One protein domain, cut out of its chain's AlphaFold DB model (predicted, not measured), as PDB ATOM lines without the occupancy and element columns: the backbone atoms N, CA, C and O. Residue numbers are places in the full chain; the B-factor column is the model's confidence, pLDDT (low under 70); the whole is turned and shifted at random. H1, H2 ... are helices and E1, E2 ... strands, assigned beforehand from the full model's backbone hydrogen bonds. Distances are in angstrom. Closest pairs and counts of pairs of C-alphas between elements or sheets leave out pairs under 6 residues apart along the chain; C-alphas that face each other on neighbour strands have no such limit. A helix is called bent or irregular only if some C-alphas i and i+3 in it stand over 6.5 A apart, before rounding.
ATOM      1  N   LEU A 471     -16.005  25.667 -37.812       58.31
ATOM      2  CA  LEU A 471     -17.004  24.629 -38.063       58.31
ATOM      3  C   LEU A 471     -18.270  24.956 -37.262       58.31
ATOM      4  O   LEU A 471     -18.221  24.985 -36.032       58.31
ATOM      5  N   VAL A 472     -19.389  25.136 -37.956       61.12
ATOM      6  CA  VAL A 472     -20.720  25.218 -37.345       61.12
ATOM      7  C   VAL A 472     -21.408  23.880 -37.545       61.12
ATOM      8  O   VAL A 472     -21.637  23.472 -38.686       61.12
ATOM      9  N   GLN A 473     -21.745  23.195 -36.453       61.66
ATOM     10  CA  GLN A 473     -22.499  21.948 -36.516       61.66
ATOM     11  C   GLN A 473     -23.698  21.975 -35.563       61.66
ATOM     12  O   GLN A 473     -23.568  21.931 -34.340       61.66
ATOM     13  N   ALA A 474     -24.891  21.971 -36.159       64.62
ATOM     14  CA  ALA A 474     -26.158  21.784 -35.467       64.62
ATOM     15  C   ALA A 474     -26.540  20.298 -35.467       64.62
ATOM     16  O   ALA A 474     -26.958  19.760 -36.495       64.62
ATOM     17  N   SER A 475     -26.396  19.621 -34.325       63.09
ATOM     18  CA  SER A 475     -26.715  18.185 -34.212       63.09
ATOM     19  C   SER A 475     -28.194  17.928 -33.890       63.09
ATOM     20  O   SER A 475     -28.691  16.818 -34.078       63.09
ATOM     21  N   MET A 476     -28.922  18.951 -33.440       62.62
ATOM     22  CA  MET A 476     -30.374  18.944 -33.234       62.62
ATOM     23  C   MET A 476     -30.968  20.216 -33.838       62.62
ATOM     24  O   MET A 476     -30.326  21.249 -33.788       62.62
ATOM     25  N   ARG A 477     -32.174  20.155 -34.422       58.81
ATOM     26  CA  ARG A 477     -32.815  21.320 -35.078       58.81
ATOM     27  C   ARG A 477     -33.700  22.153 -34.151       58.81
ATOM     28  O   ARG A 477     -33.971  23.309 -34.446       58.81
ATOM     29  N   TYR A 478     -34.186  21.565 -33.061       70.81
ATOM     30  CA  TYR A 478     -35.088  22.214 -32.113       70.81
ATOM     31  C   TYR A 478     -34.880  21.628 -30.718       70.81
ATOM     32  O   TYR A 478     -34.787  20.408 -30.568       70.81
ATOM     33  N   ALA A 479     -34.808  22.497 -29.714       69.19
ATOM     34  CA  ALA A 479     -34.725  22.129 -28.308       69.19
ATOM     35  C   ALA A 479     -35.460  23.175 -27.465       69.19
ATOM     36  O   ALA A 479     -35.367  24.372 -27.739       69.19
ATOM     37  N   LYS A 480     -36.192  22.723 -26.446       78.19
ATOM     38  CA  LYS A 480     -36.972  23.579 -25.546       78.19
ATOM     39  C   LYS A 480     -36.701  23.164 -24.104       78.19
ATOM     40  O   LYS A 480     -36.832  21.988 -23.776       78.19
ATOM     41  N   ALA A 481     -36.333  24.124 -23.260       81.38
ATOM     42  CA  ALA A 481     -36.128  23.880 -21.837       81.38
ATOM     43  C   ALA A 481     -37.469  23.598 -21.132       81.38
ATOM     44  O   ALA A 481     -38.473  24.252 -21.421       81.38
ATOM     45  N   ASN A 482     -37.473  22.670 -20.176       84.06
ATOM     46  CA  ASN A 482     -38.616  22.358 -19.318       84.06
ATOM     47  C   ASN A 482     -38.171  22.400 -17.856       84.06
ATOM     48  O   ASN A 482     -37.800  21.386 -17.274       84.06
ATOM     49  N   ASN A 483     -38.160  23.582 -17.256       82.75
ATOM     50  CA  ASN A 483     -37.797  23.742 -15.855       82.75
ATOM     51  C   ASN A 483     -38.708  24.762 -15.178       82.75
ATOM     52  O   ASN A 483     -39.427  25.497 -15.845       82.75
ATOM     53  N   LEU A 484     -38.630  24.819 -13.850       80.81
ATOM     54  CA  LEU A 484     -39.463  25.659 -12.983       80.81
ATOM     55  C   LEU A 484     -39.394  27.162 -13.302       80.81
ATOM     56  O   LEU A 484     -40.241  27.914 -12.836       80.81
ATOM     57  N   LYS A 485     -38.378  27.614 -14.051       76.38
ATOM     58  CA  LYS A 485     -38.237  29.014 -14.472       76.38
ATOM     59  C   LYS A 485     -38.902  29.300 -15.821       76.38
ATOM     60  O   LYS A 485     -38.967  30.456 -16.222       76.38
ATOM     61  N   CYS A 486     -39.369  28.276 -16.534       75.81
ATOM     62  CA  CYS A 486     -40.123  28.436 -17.769       75.81
ATOM     63  C   CYS A 486     -41.609  28.650 -17.444       75.81
ATOM     64  O   CYS A 486     -42.204  27.857 -16.721       75.81
ATOM     65  N   SER A 487     -42.230  29.658 -18.058       75.44
ATOM     66  CA  SER A 487     -43.680  29.934 -17.999       75.44
ATOM     67  C   SER A 487     -44.556  28.718 -18.336       75.44
ATOM     68  O   SER A 487     -45.616  28.523 -17.753       75.44
ATOM     69  N   ASN A 488     -44.086  27.875 -19.258       78.00
ATOM     70  CA  ASN A 488     -44.775  26.688 -19.766       78.00
ATOM     71  C   ASN A 488     -44.261  25.384 -19.124       78.00
ATOM     72  O   ASN A 488     -44.176  24.360 -19.808       78.00
ATOM     73  N   TYR A 489     -43.823  25.437 -17.860       81.44
ATOM     74  CA  TYR A 489     -43.298  24.272 -17.147       81.44
ATOM     75  C   TYR A 489     -44.362  23.183 -17.003       81.44
ATOM     76  O   TYR A 489     -45.465  23.427 -16.517       81.44
ATOM     77  N   ASP A 490     -44.007  21.971 -17.414       81.00
ATOM     78  CA  ASP A 490     -44.859  20.796 -17.312       81.00
ATOM     79  C   ASP A 490     -44.206  19.788 -16.360       81.00
ATOM     80  O   ASP A 490     -43.179  19.185 -16.689       81.00
ATOM     81  N   GLU A 491     -44.802  19.612 -15.177       82.25
ATOM     82  CA  GLU A 491     -44.355  18.660 -14.149       82.25
ATOM     83  C   GLU A 491     -44.429  17.200 -14.614       82.25
ATOM     84  O   GLU A 491     -43.725  16.349 -14.072       82.25
ATOM     85  N   THR A 492     -45.248  16.903 -15.630       82.94
ATOM     86  CA  THR A 492     -45.389  15.544 -16.176       82.94
ATOM     87  C   THR A 492     -44.239  15.154 -17.102       82.94
ATOM     88  O   THR A 492     -44.048  13.972 -17.395       82.94
ATOM     89  N   LYS A 493     -43.453  16.136 -17.560       78.56
ATOM     90  CA  LYS A 493     -42.292  15.942 -18.428       78.56
ATOM     91  C   LYS A 493     -41.001  16.032 -17.622       78.56
ATOM     92  O   LYS A 493     -40.912  16.724 -16.611       78.56
ATOM     93  N   GLU A 494     -39.970  15.344 -18.103       78.75
ATOM     94  CA  GLU A 494     -38.639  15.390 -17.501       78.75
ATOM     95  C   GLU A 494     -38.106  16.836 -17.442       78.75
ATOM     96  O   GLU A 494     -38.437  17.684 -18.280       78.75
ATOM     97  N   LYS A 495     -37.338  17.145 -16.391       79.69
ATOM     98  CA  LYS A 495     -36.783  18.485 -16.181       79.69
ATOM     99  C   LYS A 495     -35.604  18.698 -17.129       79.69
ATOM    100  O   LYS A 495     -34.604  18.001 -17.014       79.69
ATOM    101  N   PHE A 496     -35.697  19.701 -17.997       74.50
ATOM    102  CA  PHE A 496     -34.693  20.023 -19.014       74.50
ATOM    103  C   PHE A 496     -34.158  21.450 -18.858       74.50
ATOM    104  O   PHE A 496     -34.927  22.412 -18.724       74.50
ATOM    105  N   TRP A 497     -32.836  21.593 -18.932       80.06
ATOM    106  CA  TRP A 497     -32.128  22.872 -18.893       80.06
ATOM    107  C   TRP A 497     -31.340  23.062 -20.184       80.06
ATOM    108  O   TRP A 497     -30.866  22.102 -20.771       80.06
ATOM    109  N   LEU A 498     -31.212  24.308 -20.633       82.69
ATOM    110  CA  LEU A 498     -30.366  24.658 -21.767       82.69
ATOM    111  C   LEU A 498     -29.252  25.564 -21.266       82.69
ATOM    112  O   LEU A 498     -29.526  26.558 -20.592       82.69
ATOM    113  N   VAL A 499     -28.010  25.214 -21.586       80.75
ATOM    114  CA  VAL A 499     -26.833  25.961 -21.136       80.75
ATOM    115  C   VAL A 499     -26.036  26.413 -22.347       80.75
ATOM    116  O   VAL A 499     -25.584  25.587 -23.136       80.75
ATOM    117  N   TYR A 500     -25.862  27.726 -22.473       81.50
ATOM    118  CA  TYR A 500     -24.980  28.362 -23.447       81.50
ATOM    119  C   TYR A 500     -23.659  28.714 -22.761       81.50
ATOM    120  O   TYR A 500     -23.668  29.353 -21.706       81.50
ATOM    121  N   GLN A 501     -22.539  28.283 -23.332       79.62
ATOM    122  CA  GLN A 501     -21.195  28.609 -22.857       79.62
ATOM    123  C   GLN A 501     -20.377  29.171 -24.011       79.62
ATOM    124  O   GLN A 501     -20.419  28.610 -25.099       79.62
ATOM    125  N   ASP A 502     -19.626  30.235 -23.741       81.69
ATOM    126  CA  ASP A 502     -18.799  30.957 -24.708       81.69
ATOM    127  C   ASP A 502     -17.370  31.068 -24.153       81.69
ATOM    128  O   ASP A 502     -17.165  31.358 -22.966       81.69
ATOM    129  N   CYS A 503     -16.379  30.745 -24.974       76.50
ATOM    130  CA  CYS A 503     -14.976  30.756 -24.609       76.50
ATOM    131  C   CYS A 503     -14.399  32.160 -24.775       76.50
ATOM    132  O   CYS A 503     -14.151  32.639 -25.877       76.50
ATOM    133  N   ASN A 504     -14.044  32.771 -23.647       79.19
ATOM    134  CA  ASN A 504     -13.370  34.061 -23.628       79.19
ATOM    135  C   ASN A 504     -12.051  34.020 -24.422       79.19
ATOM    136  O   ASN A 504     -11.055  33.461 -23.959       79.19
ATOM    137  N   ASN A 505     -12.025  34.698 -25.571       74.00
ATOM    138  CA  ASN A 505     -10.814  34.978 -26.346       74.00
ATOM    139  C   ASN A 505     -10.074  33.719 -26.861       74.00
ATOM    140  O   ASN A 505      -8.839  33.638 -26.802       74.00
ATOM    141  N   LEU A 506     -10.821  32.738 -27.384       75.94
ATOM    142  CA  LEU A 506     -10.303  31.427 -27.798       75.94
ATOM    143  C   LEU A 506      -9.152  31.530 -28.808       75.94
ATOM    144  O   LEU A 506      -8.141  30.834 -28.689       75.94
ATOM    145  N   TYR A 507      -9.283  32.406 -29.805       72.25
ATOM    146  CA  TYR A 507      -8.272  32.553 -30.849       72.25
ATOM    147  C   TYR A 507      -6.973  33.172 -30.341       72.25
ATOM    148  O   TYR A 507      -5.902  32.725 -30.744       72.25
ATOM    149  N   SER A 508      -7.029  34.147 -29.432       72.00
ATOM    150  CA  SER A 508      -5.801  34.713 -28.860       72.00
ATOM    151  C   SER A 508      -5.096  33.723 -27.944       72.00
ATOM    152  O   SER A 508      -3.867  33.662 -27.956       72.00
ATOM    153  N   TYR A 509      -5.849  32.899 -27.207       76.12
ATOM    154  CA  TYR A 509      -5.266  31.779 -26.471       76.12
ATOM    155  C   TYR A 509      -4.568  30.808 -27.436       76.12
ATOM    156  O   TYR A 509      -3.392  30.504 -27.267       76.12
ATOM    157  N   ALA A 510      -5.239  30.400 -28.517       75.62
ATOM    158  CA  ALA A 510      -4.652  29.516 -29.523       75.62
ATOM    159  C   ALA A 510      -3.423  30.126 -30.230       75.62
ATOM    160  O   ALA A 510      -2.499  29.397 -30.584       75.62
ATOM    161  N   MET A 511      -3.379  31.450 -30.408       71.50
ATOM    162  CA  MET A 511      -2.207  32.181 -30.915       71.50
ATOM    163  C   MET A 511      -1.087  32.343 -29.874       71.50
ATOM    164  O   MET A 511       0.028  32.704 -30.241       71.50
ATOM    165  N   SER A 512      -1.355  32.087 -28.594       73.31
ATOM    166  CA  SER A 512      -0.336  32.076 -27.535       73.31
ATOM    167  C   SER A 512       0.405  30.734 -27.459       73.31
ATOM    168  O   SER A 512       1.471  30.643 -26.853       73.31
ATOM    169  N   GLU A 513      -0.140  29.695 -28.094       77.19
ATOM    170  CA  GLU A 513       0.467  28.371 -28.197       77.19
ATOM    171  C   GLU A 513       1.548  28.317 -29.293       77.19
ATOM    172  O   GLU A 513       1.659  29.187 -30.161       77.19
ATOM    173  N   TYR A 514       2.372  27.265 -29.277       74.50
ATOM    174  CA  TYR A 514       3.482  27.123 -30.223       74.50
ATOM    175  C   TYR A 514       3.012  27.074 -31.686       74.50
ATOM    176  O   TYR A 514       2.399  26.097 -32.126       74.50
ATOM    177  N   MET A 515       3.385  28.103 -32.456       69.88
ATOM    178  CA  MET A 515       3.086  28.219 -33.884       69.88
ATOM    179  C   MET A 515       4.264  27.870 -34.800       69.88
ATOM    180  O   MET A 515       5.431  28.108 -34.484       69.88
ATOM    181  N   GLN A 516       3.956  27.305 -35.969       69.88
ATOM    182  CA  GLN A 516       4.935  27.086 -37.026       69.88
ATOM    183  C   GLN A 516       5.356  28.410 -37.644       69.88
ATOM    184  O   GLN A 516       4.520  29.213 -38.046       69.88
ATOM    185  N   TYR A 517       6.664  28.581 -37.789       69.69
ATOM    186  CA  TYR A 517       7.258  29.769 -38.391       69.69
ATOM    187  C   TYR A 517       8.254  29.440 -39.519       69.69
ATOM    188  O   TYR A 517       8.687  30.361 -40.207       69.69
ATOM    189  N   GLY A 518       8.615  28.163 -39.738       75.12
ATOM    190  CA  GLY A 518       9.499  27.745 -40.836       75.12
ATOM    191  C   GLY A 518       9.953  26.275 -40.821       75.12
ATOM    192  O   GLY A 518       9.467  25.462 -40.038       75.12
ATOM    193  N   SER A 519      10.936  25.969 -41.676       77.38
ATOM    194  CA  SER A 519      11.439  24.645 -42.083       77.38
ATOM    195  C   SER A 519      10.440  23.771 -42.858       77.38
ATOM    196  O   SER A 519      10.412  22.547 -42.685       77.38
ATOM    197  N   PHE A 520       9.630  24.373 -43.731       76.12
ATOM    198  CA  PHE A 520       8.636  23.638 -44.518       76.12
ATOM    199  C   PHE A 520       9.294  22.768 -45.603       76.12
ATOM    200  O   PHE A 520       9.995  23.265 -46.479       76.12
ATOM    201  N   ASN A 521       9.055  21.452 -45.571       71.44
ATOM    202  CA  ASN A 521       9.607  20.503 -46.545       71.44
ATOM    203  C   ASN A 521       8.564  19.468 -46.971       71.44
ATOM    204  O   ASN A 521       7.860  18.917 -46.125       71.44
ATOM    205  N   TRP A 522       8.514  19.144 -48.264       69.69
ATOM    206  CA  TRP A 522       7.769  17.980 -48.745       69.69
ATOM    207  C   TRP A 522       8.330  16.698 -48.128       69.69
ATOM    208  O   TRP A 522       9.544  16.506 -48.068       69.69
ATOM    209  N   VAL A 523       7.439  15.834 -47.648       61.81
ATOM    210  CA  VAL A 523       7.791  14.531 -47.077       61.81
ATOM    211  C   VAL A 523       7.168  13.456 -47.954       61.81
ATOM    212  O   VAL A 523       5.958  13.489 -48.190       61.81
ATOM    213  N   ASP A 524       7.984  12.512 -48.415       53.62
ATOM    214  CA  ASP A 524       7.495  11.338 -49.132       53.62
ATOM    215  C   ASP A 524       6.749  10.410 -48.155       53.62
ATOM    216  O   ASP A 524       7.248  10.128 -47.060       53.62
ATOM    217  N   ARG A 551      -0.767  15.045 -46.761       34.16
ATOM    218  CA  ARG A 551      -0.425  16.161 -45.892       34.16
ATOM    219  C   ARG A 551       0.704  15.705 -44.992       34.16
ATOM    220  O   ARG A 551       0.502  14.970 -44.032       34.16
ATOM    221  N   LEU A 552       1.911  16.112 -45.383       31.97
ATOM    222  CA  LEU A 552       2.888  16.745 -44.499       31.97
ATOM    223  C   LEU A 552       2.406  16.724 -43.032       31.97
ATOM    224  O   LEU A 552       1.438  17.398 -42.686       31.97
ATOM    225  N   LYS A 553       3.061  15.909 -42.201       33.31
ATOM    226  CA  LYS A 553       2.781  15.669 -40.777       33.31
ATOM    227  C   LYS A 553       2.924  16.955 -39.947       33.31
ATOM    228  O   LYS A 553       3.882  17.092 -39.202       33.31
ATOM    229  N   TRP A 554       2.009  17.912 -40.089       35.75
ATOM    230  CA  TRP A 554       2.168  19.264 -39.549       35.75
ATOM    231  C   TRP A 554       0.801  19.876 -39.225       35.75
ATOM    232  O   TRP A 554      -0.005  20.181 -40.101       35.75
ATOM    233  N   ARG A 555       0.518  20.006 -37.928       34.97
ATOM    234  CA  ARG A 555      -0.725  20.567 -37.393       34.97
ATOM    235  C   ARG A 555      -0.666  22.095 -37.392       34.97
ATOM    236  O   ARG A 555      -0.264  22.629 -36.373       34.97
ATOM    237  N   PHE A 556      -1.107  22.801 -38.435       46.50
ATOM    238  CA  PHE A 556      -1.337  24.250 -38.303       46.50
ATOM    239  C   PHE A 556      -2.632  24.726 -38.937       46.50
ATOM    240  O   PHE A 556      -2.815  24.683 -40.144       46.50
ATOM    241  N   CYS A 557      -3.514  25.176 -38.052       62.09
ATOM    242  CA  CYS A 557      -4.390  26.335 -38.167       62.09
ATOM    243  C   CYS A 557      -4.698  26.708 -36.711       62.09
ATOM    244  O   CYS A 557      -4.950  25.801 -35.916       62.09
ATOM    245  N   VAL A 558      -4.683  27.997 -36.362       67.94
ATOM    246  CA  VAL A 558      -5.160  28.511 -35.061       67.94
ATOM    247  C   VAL A 558      -6.490  27.835 -34.685       67.94
ATOM    248  O   VAL A 558      -6.648  27.302 -33.592       67.94
ATOM    249  N   LEU A 559      -7.364  27.672 -35.681       70.00
ATOM    250  CA  LEU A 559      -8.628  26.956 -35.578       70.00
ATOM    251  C   LEU A 559      -8.527  25.489 -35.109       70.00
ATOM    252  O   LEU A 559      -9.415  25.009 -34.416       70.00
ATOM    253  N   ASN A 560      -7.483  24.742 -35.470       70.50
ATOM    254  CA  ASN A 560      -7.321  23.351 -35.022       70.50
ATOM    255  C   ASN A 560      -6.953  23.271 -33.537       70.50
ATOM    256  O   ASN A 560      -7.380  22.341 -32.852       70.50
ATOM    257  N   ILE A 561      -6.165  24.234 -33.048       73.69
ATOM    258  CA  ILE A 561      -5.837  24.360 -31.623       73.69
ATOM    259  C   ILE A 561      -7.104  24.761 -30.866       73.69
ATOM    260  O   ILE A 561      -7.490  24.053 -29.940       73.69
ATOM    261  N   SER A 562      -7.817  25.788 -31.344       75.75
ATOM    262  CA  SER A 562      -9.122  26.206 -30.820       75.75
ATOM    263  C   SER A 562     -10.108  25.035 -30.720       75.75
ATOM    264  O   SER A 562     -10.649  24.774 -29.653       75.75
ATOM    265  N   LYS A 563     -10.269  24.238 -31.786       73.88
ATOM    266  CA  LYS A 563     -11.129  23.039 -31.783       73.88
ATOM    267  C   LYS A 563     -10.675  21.979 -30.792       73.88
ATOM    268  O   LYS A 563     -11.500  21.370 -30.126       73.88
ATOM    269  N   THR A 564      -9.369  21.739 -30.695       77.25
ATOM    270  CA  THR A 564      -8.839  20.761 -29.736       77.25
ATOM    271  C   THR A 564      -9.187  21.175 -28.310       77.25
ATOM    272  O   THR A 564      -9.585  20.314 -27.538       77.25
ATOM    273  N   LEU A 565      -9.106  22.467 -27.982       79.56
ATOM    274  CA  LEU A 565      -9.482  22.995 -26.667       79.56
ATOM    275  C   LEU A 565     -10.982  22.848 -26.397       79.56
ATOM    276  O   LEU A 565     -11.362  22.386 -25.326       79.56
ATOM    277  N   MET A 566     -11.828  23.166 -27.380       79.75
ATOM    278  CA  MET A 566     -13.283  23.003 -27.271       79.75
ATOM    279  C   MET A 566     -13.675  21.535 -27.059       79.75
ATOM    280  O   MET A 566     -14.472  21.217 -26.173       79.75
ATOM    281  N   TYR A 567     -13.066  20.615 -27.817       80.31
ATOM    282  CA  TYR A 567     -13.284  19.180 -27.643       80.31
ATOM    283  C   TYR A 567     -12.715  18.660 -26.325       80.31
ATOM    284  O   TYR A 567     -13.366  17.849 -25.672       80.31
ATOM    285  N   ASP A 568     -11.533  19.110 -25.915       81.81
ATOM    286  CA  ASP A 568     -10.940  18.736 -24.632       81.81
ATOM    287  C   ASP A 568     -11.857  19.145 -23.477       81.81
ATOM    288  O   ASP A 568     -12.221  18.313 -22.649       81.81
ATOM    289  N   TYR A 569     -12.346  20.384 -23.492       84.06
ATOM    290  CA  TYR A 569     -13.310  20.866 -22.514       84.06
ATOM    291  C   TYR A 569     -14.611  20.050 -22.542       84.06
ATOM    292  O   TYR A 569     -15.089  19.592 -21.500       84.06
ATOM    293  N   HIS A 570     -15.157  19.765 -23.726       83.75
ATOM    294  CA  HIS A 570     -16.357  18.943 -23.832       83.75
ATOM    295  C   HIS A 570     -16.160  17.524 -23.275       83.75
ATOM    296  O   HIS A 570     -16.945  17.087 -22.435       83.75
ATOM    297  N   TYR A 571     -15.142  16.793 -23.731       82.62
ATOM    298  CA  TYR A 571     -14.959  15.377 -23.407       82.62
ATOM    299  C   TYR A 571     -14.336  15.154 -22.021       82.62
ATOM    300  O   TYR A 571     -14.745  14.241 -21.304       82.62
ATOM    301  N   ASN A 572     -13.365  15.978 -21.619       83.62
ATOM    302  CA  ASN A 572     -12.603  15.763 -20.388       83.62
ATOM    303  C   ASN A 572     -13.155  16.520 -19.179       83.62
ATOM    304  O   ASN A 572     -12.923  16.072 -18.052       83.62
ATOM    305  N   VAL A 573     -13.906  17.608 -19.389       85.50
ATOM    306  CA  VAL A 573     -14.552  18.368 -18.307       85.50
ATOM    307  C   VAL A 573     -16.048  18.072 -18.270       85.50
ATOM    308  O   VAL A 573     -16.520  17.438 -17.327       85.50
ATOM    309  N   MET A 574     -16.791  18.460 -19.309       83.50
ATOM    310  CA  MET A 574     -18.258  18.435 -19.281       83.50
ATOM    311  C   MET A 574     -18.830  17.006 -19.299       83.50
ATOM    312  O   MET A 574     -19.586  16.642 -18.400       83.50
ATOM    313  N   GLN A 575     -18.426  16.148 -20.246       82.00
ATOM    314  CA  GLN A 575     -18.871  14.744 -20.283       82.00
ATOM    315  C   GLN A 575     -18.387  13.946 -19.072       82.00
ATOM    316  O   GLN A 575     -19.083  13.054 -18.600       82.00
ATOM    317  N   ARG A 576     -17.201  14.257 -18.540       84.31
ATOM    318  CA  ARG A 576     -16.679  13.562 -17.359       84.31
ATOM    319  C   ARG A 576     -17.451  13.917 -16.089       84.31
ATOM    320  O   ARG A 576     -17.604  13.055 -15.229       84.31
ATOM    321  N   HIS A 577     -17.899  15.166 -15.963       85.06
ATOM    322  CA  HIS A 577     -18.624  15.639 -14.787       85.06
ATOM    323  C   HIS A 577     -20.105  15.237 -14.810       85.06
ATOM    324  O   HIS A 577     -20.628  14.795 -13.792       85.06
ATOM    325  N   TYR A 578     -20.764  15.359 -15.965       81.75
ATOM    326  CA  TYR A 578     -22.210  15.147 -16.092       81.75
ATOM    327  C   TYR A 578     -22.595  13.795 -16.726       81.75
ATOM    328  O   TYR A 578     -23.754  13.393 -16.657       81.75
ATOM    329  N   GLY A 579     -21.644  13.048 -17.298       83.38
ATOM    330  CA  GLY A 579     -21.875  11.696 -17.816       83.38
ATOM    331  C   GLY A 579     -22.912  11.650 -18.940       83.38
ATOM    332  O   GLY A 579     -22.817  12.391 -19.914       83.38
ATOM    333  N   GLU A 580     -23.907  10.769 -18.805       78.56
ATOM    334  CA  GLU A 580     -25.020  10.638 -19.764       78.56
ATOM    335  C   GLU A 580     -26.089  11.732 -19.608       78.56
ATOM    336  O   GLU A 580     -26.949  11.876 -20.475       78.56
ATOM    337  N   HIS A 581     -26.021  12.532 -18.538       78.06
ATOM    338  CA  HIS A 581     -26.961  13.623 -18.262       78.06
ATOM    339  C   HIS A 581     -26.614  14.923 -18.997       78.06
ATOM    340  O   HIS A 581     -27.237  15.944 -18.728       78.06
ATOM    341  N   ILE A 582     -25.610  14.900 -19.880       81.50
ATOM    342  CA  ILE A 582     -25.265  16.029 -20.736       81.50
ATOM    343  C   ILE A 582     -25.190  15.599 -22.194       81.50
ATOM    344  O   ILE A 582     -24.499  14.648 -22.566       81.50
ATOM    345  N   LYS A 583     -25.869  16.345 -23.055       76.31
ATOM    346  CA  LYS A 583     -25.848  16.154 -24.496       76.31
ATOM    347  C   LYS A 583     -25.449  17.455 -25.168       76.31
ATOM    348  O   LYS A 583     -26.139  18.466 -25.076       76.31
ATOM    349  N   LEU A 584     -24.333  17.423 -25.895       75.50
ATOM    350  CA  LEU A 584     -23.950  18.534 -26.757       75.50
ATOM    351  C   LEU A 584     -24.968  18.640 -27.900       75.50
ATOM    352  O   LEU A 584     -25.136  17.703 -28.683       75.50
ATOM    353  N   MET A 585     -25.673  19.766 -27.968       65.81
ATOM    354  CA  MET A 585     -26.706  20.003 -28.976       65.81
ATOM    355  C   MET A 585     -26.167  20.769 -30.179       65.81
ATOM    356  O   MET A 585     -26.487  20.434 -31.325       65.81
ATOM    357  N   TYR A 586     -25.349  21.784 -29.903       62.75
ATOM    358  CA  TYR A 586     -24.748  22.648 -30.908       62.75
ATOM    359  C   TYR A 586     -23.288  22.910 -30.568       62.75
ATOM    360  O   TYR A 586     -22.954  23.236 -29.427       62.75
ATOM    361  N   GLU A 587     -22.445  22.792 -31.588       54.59
ATOM    362  CA  GLU A 587     -21.057  23.225 -31.545       54.59
ATOM    363  C   GLU A 587     -20.894  24.383 -32.535       54.59
ATOM    364  O   GLU A 587     -20.976  24.187 -33.754       54.59
ATOM    365  N   TYR A 588     -20.689  25.591 -32.015       55.59
ATOM    366  CA  TYR A 588     -20.288  26.736 -32.819       55.59
ATOM    367  C   TYR A 588     -18.796  26.981 -32.606       55.59
ATOM    368  O   TYR A 588     -18.386  27.794 -31.781       55.59
ATOM    369  N   THR A 589     -17.947  26.260 -33.339       50.25
ATOM    370  CA  THR A 589     -16.489  26.456 -33.206       50.25
ATOM    371  C   THR A 589     -15.987  27.728 -33.894       50.25
ATOM    372  O   THR A 589     -14.805  28.037 -33.804       50.25
ATOM    373  N   ASP A 590     -16.852  28.442 -34.620       43.59
ATOM    374  CA  ASP A 590     -16.601  29.775 -35.173       43.59
ATOM    375  C   ASP A 590     -16.948  30.915 -34.196       43.59
ATOM    376  O   ASP A 590     -16.338  31.975 -34.302       43.59
ATOM    377  N   THR A 591     -17.871  30.690 -33.252       50.84
ATOM    378  CA  THR A 591     -18.302  31.662 -32.223       50.84
ATOM    379  C   THR A 591     -17.890  31.247 -30.813       50.84
ATOM    380  O   THR A 591     -18.529  31.632 -29.840       50.84
ATOM    381  N   ASP A 592     -16.827  30.446 -30.700       69.19
ATOM    382  CA  ASP A 592     -16.227  30.063 -29.421       69.19
ATOM    383  C   ASP A 592     -17.234  29.412 -28.446       69.19
ATOM    384  O   ASP A 592     -17.008  29.384 -27.242       69.19
ATOM    385  N   SER A 593     -18.335  28.839 -28.954       76.56
ATOM    386  CA  SER A 593     -19.523  28.535 -28.148       76.56
ATOM    387  C   SER A 593     -20.002  27.086 -28.203       76.56
ATOM    388  O   SER A 593     -20.036  26.438 -29.254       76.56
ATOM    389  N   LEU A 594     -20.445  26.584 -27.047       78.69
ATOM    390  CA  LEU A 594     -21.038  25.261 -26.848       78.69
ATOM    391  C   LEU A 594     -22.424  25.395 -26.224       78.69
ATOM    392  O   LEU A 594     -22.610  26.102 -25.230       78.69
ATOM    393  N   VAL A 595     -23.391  24.664 -26.780       78.44
ATOM    394  CA  VAL A 595     -24.742  24.579 -26.215       78.44
ATOM    395  C   VAL A 595     -25.029  23.160 -25.756       78.44
ATOM    396  O   VAL A 595     -25.013  22.214 -26.554       78.44
ATOM    397  N   TYR A 596     -25.336  23.030 -24.471       79.38
ATOM    398  CA  TYR A 596     -25.637  21.771 -23.803       79.38
ATOM    399  C   TYR A 596     -27.117  21.653 -23.442       79.38
ATOM    400  O   TYR A 596     -27.782  22.653 -23.153       79.38
ATOM    401  N   ASN A 597     -27.590  20.409 -23.461       74.56
ATOM    402  CA  ASN A 597     -28.813  19.926 -22.824       74.56
ATOM    403  C   ASN A 597     -28.433  19.022 -21.659       74.56
ATOM    404  O   ASN A 597     -27.528  18.185 -21.894       74.56
TER     405      ASN A 597
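What this domain is: This is residues 471 to 524 and 551 to 597 of the 597 residues of an uncharacterized protein of Aphis craccivora (UniProt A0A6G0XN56). A small, gently curled sheet of four strands has one long helix, H2, running over its strands E3 and E4, and a short helix, H1, sits past the sheet by the first turns of H2. Two long stretches without named elements make the length: residues 475 to 498 run out from E1 to one end and fold back to E2, and residues 513 to 524 run to the other end. The 101 printed residues hold, in order, E1, E2, H1, H2, E3 and E4; the sheet order is E1 - E3 - E4 - E2, all antiparallel. The class is mixed, helices and strands, with 47 residues in named elements, under half of those printed. The whole is loose, with a radius of gyration of the C-alphas of 18.4 A and spans of 63 by 28 by 25 A.

Where its parts are: Strand E1, residues 472 to 474, begins with C-alpha 472 at (-20.720, 25.218, -37.345). Strand E2 is residues 499 to 502, 10.1 A long, and helix H1 is residues 506 to 512, 10.0 A long. Helix H2, residues 558 to 581, begins with C-alpha 558 at (-5.160, 28.511, -35.061) and is 31.3 A long. It has a kink of 66 degrees near residue 575 and is irregular, with C-alphas 577 and 580 9.5 A apart. Strand E3 is residues 584 to 588, 10.8 A long. Strand E4, residues 593 to 596, is 10.1 A long and ends with C-alpha 596 at (-25.637, 21.771, -23.803).

How they stand to each other: In the sheet, E1 and E3 are antiparallel at 156 degrees, with N 473 and O 587 within hydrogen-bond range at 3.0 A. E3 and E4 form a hairpin, antiparallel at 169 degrees, with N 588 and O 593 at 3.0 A. E4 and the edge strand E2 are antiparallel at 165 degrees, with N 594 and O 501 at 2.8 A. H2 is on one face of this sheet, giving two layers, a helix over a sheet, at a height over the sheet of 9.6 A; its local plane only just has enough C-alphas, 6. H2 runs along the strands, at 16 degrees to E4 on the local plane. H1 is not on the sheet. It touches H2, through residues 558 to 562 of H2 alone; the closest C-alphas, of Ala 510 and Val 558, are 5.7 A apart. The two helices run opposite ways at a steep tilt of 55 degrees. Every O i to N i+4 pair is within hydrogen-bond range in H1, and 16 of 20 in H2.

The domain as a whole: The two C-alphas farthest apart, of Thr 492 and Ser 519, are 63.1 A apart. Residues 525 to 550 are not printed, and C-alphas 524 and 551 are 9.8 A apart across the cut. The link from E1 to E2 is long, with 24 residues. The mean pLDDT of the printed part is 71.9; 30 residues are under 70, among them residues 471 to 477, 551 to 558 and 585 to 592.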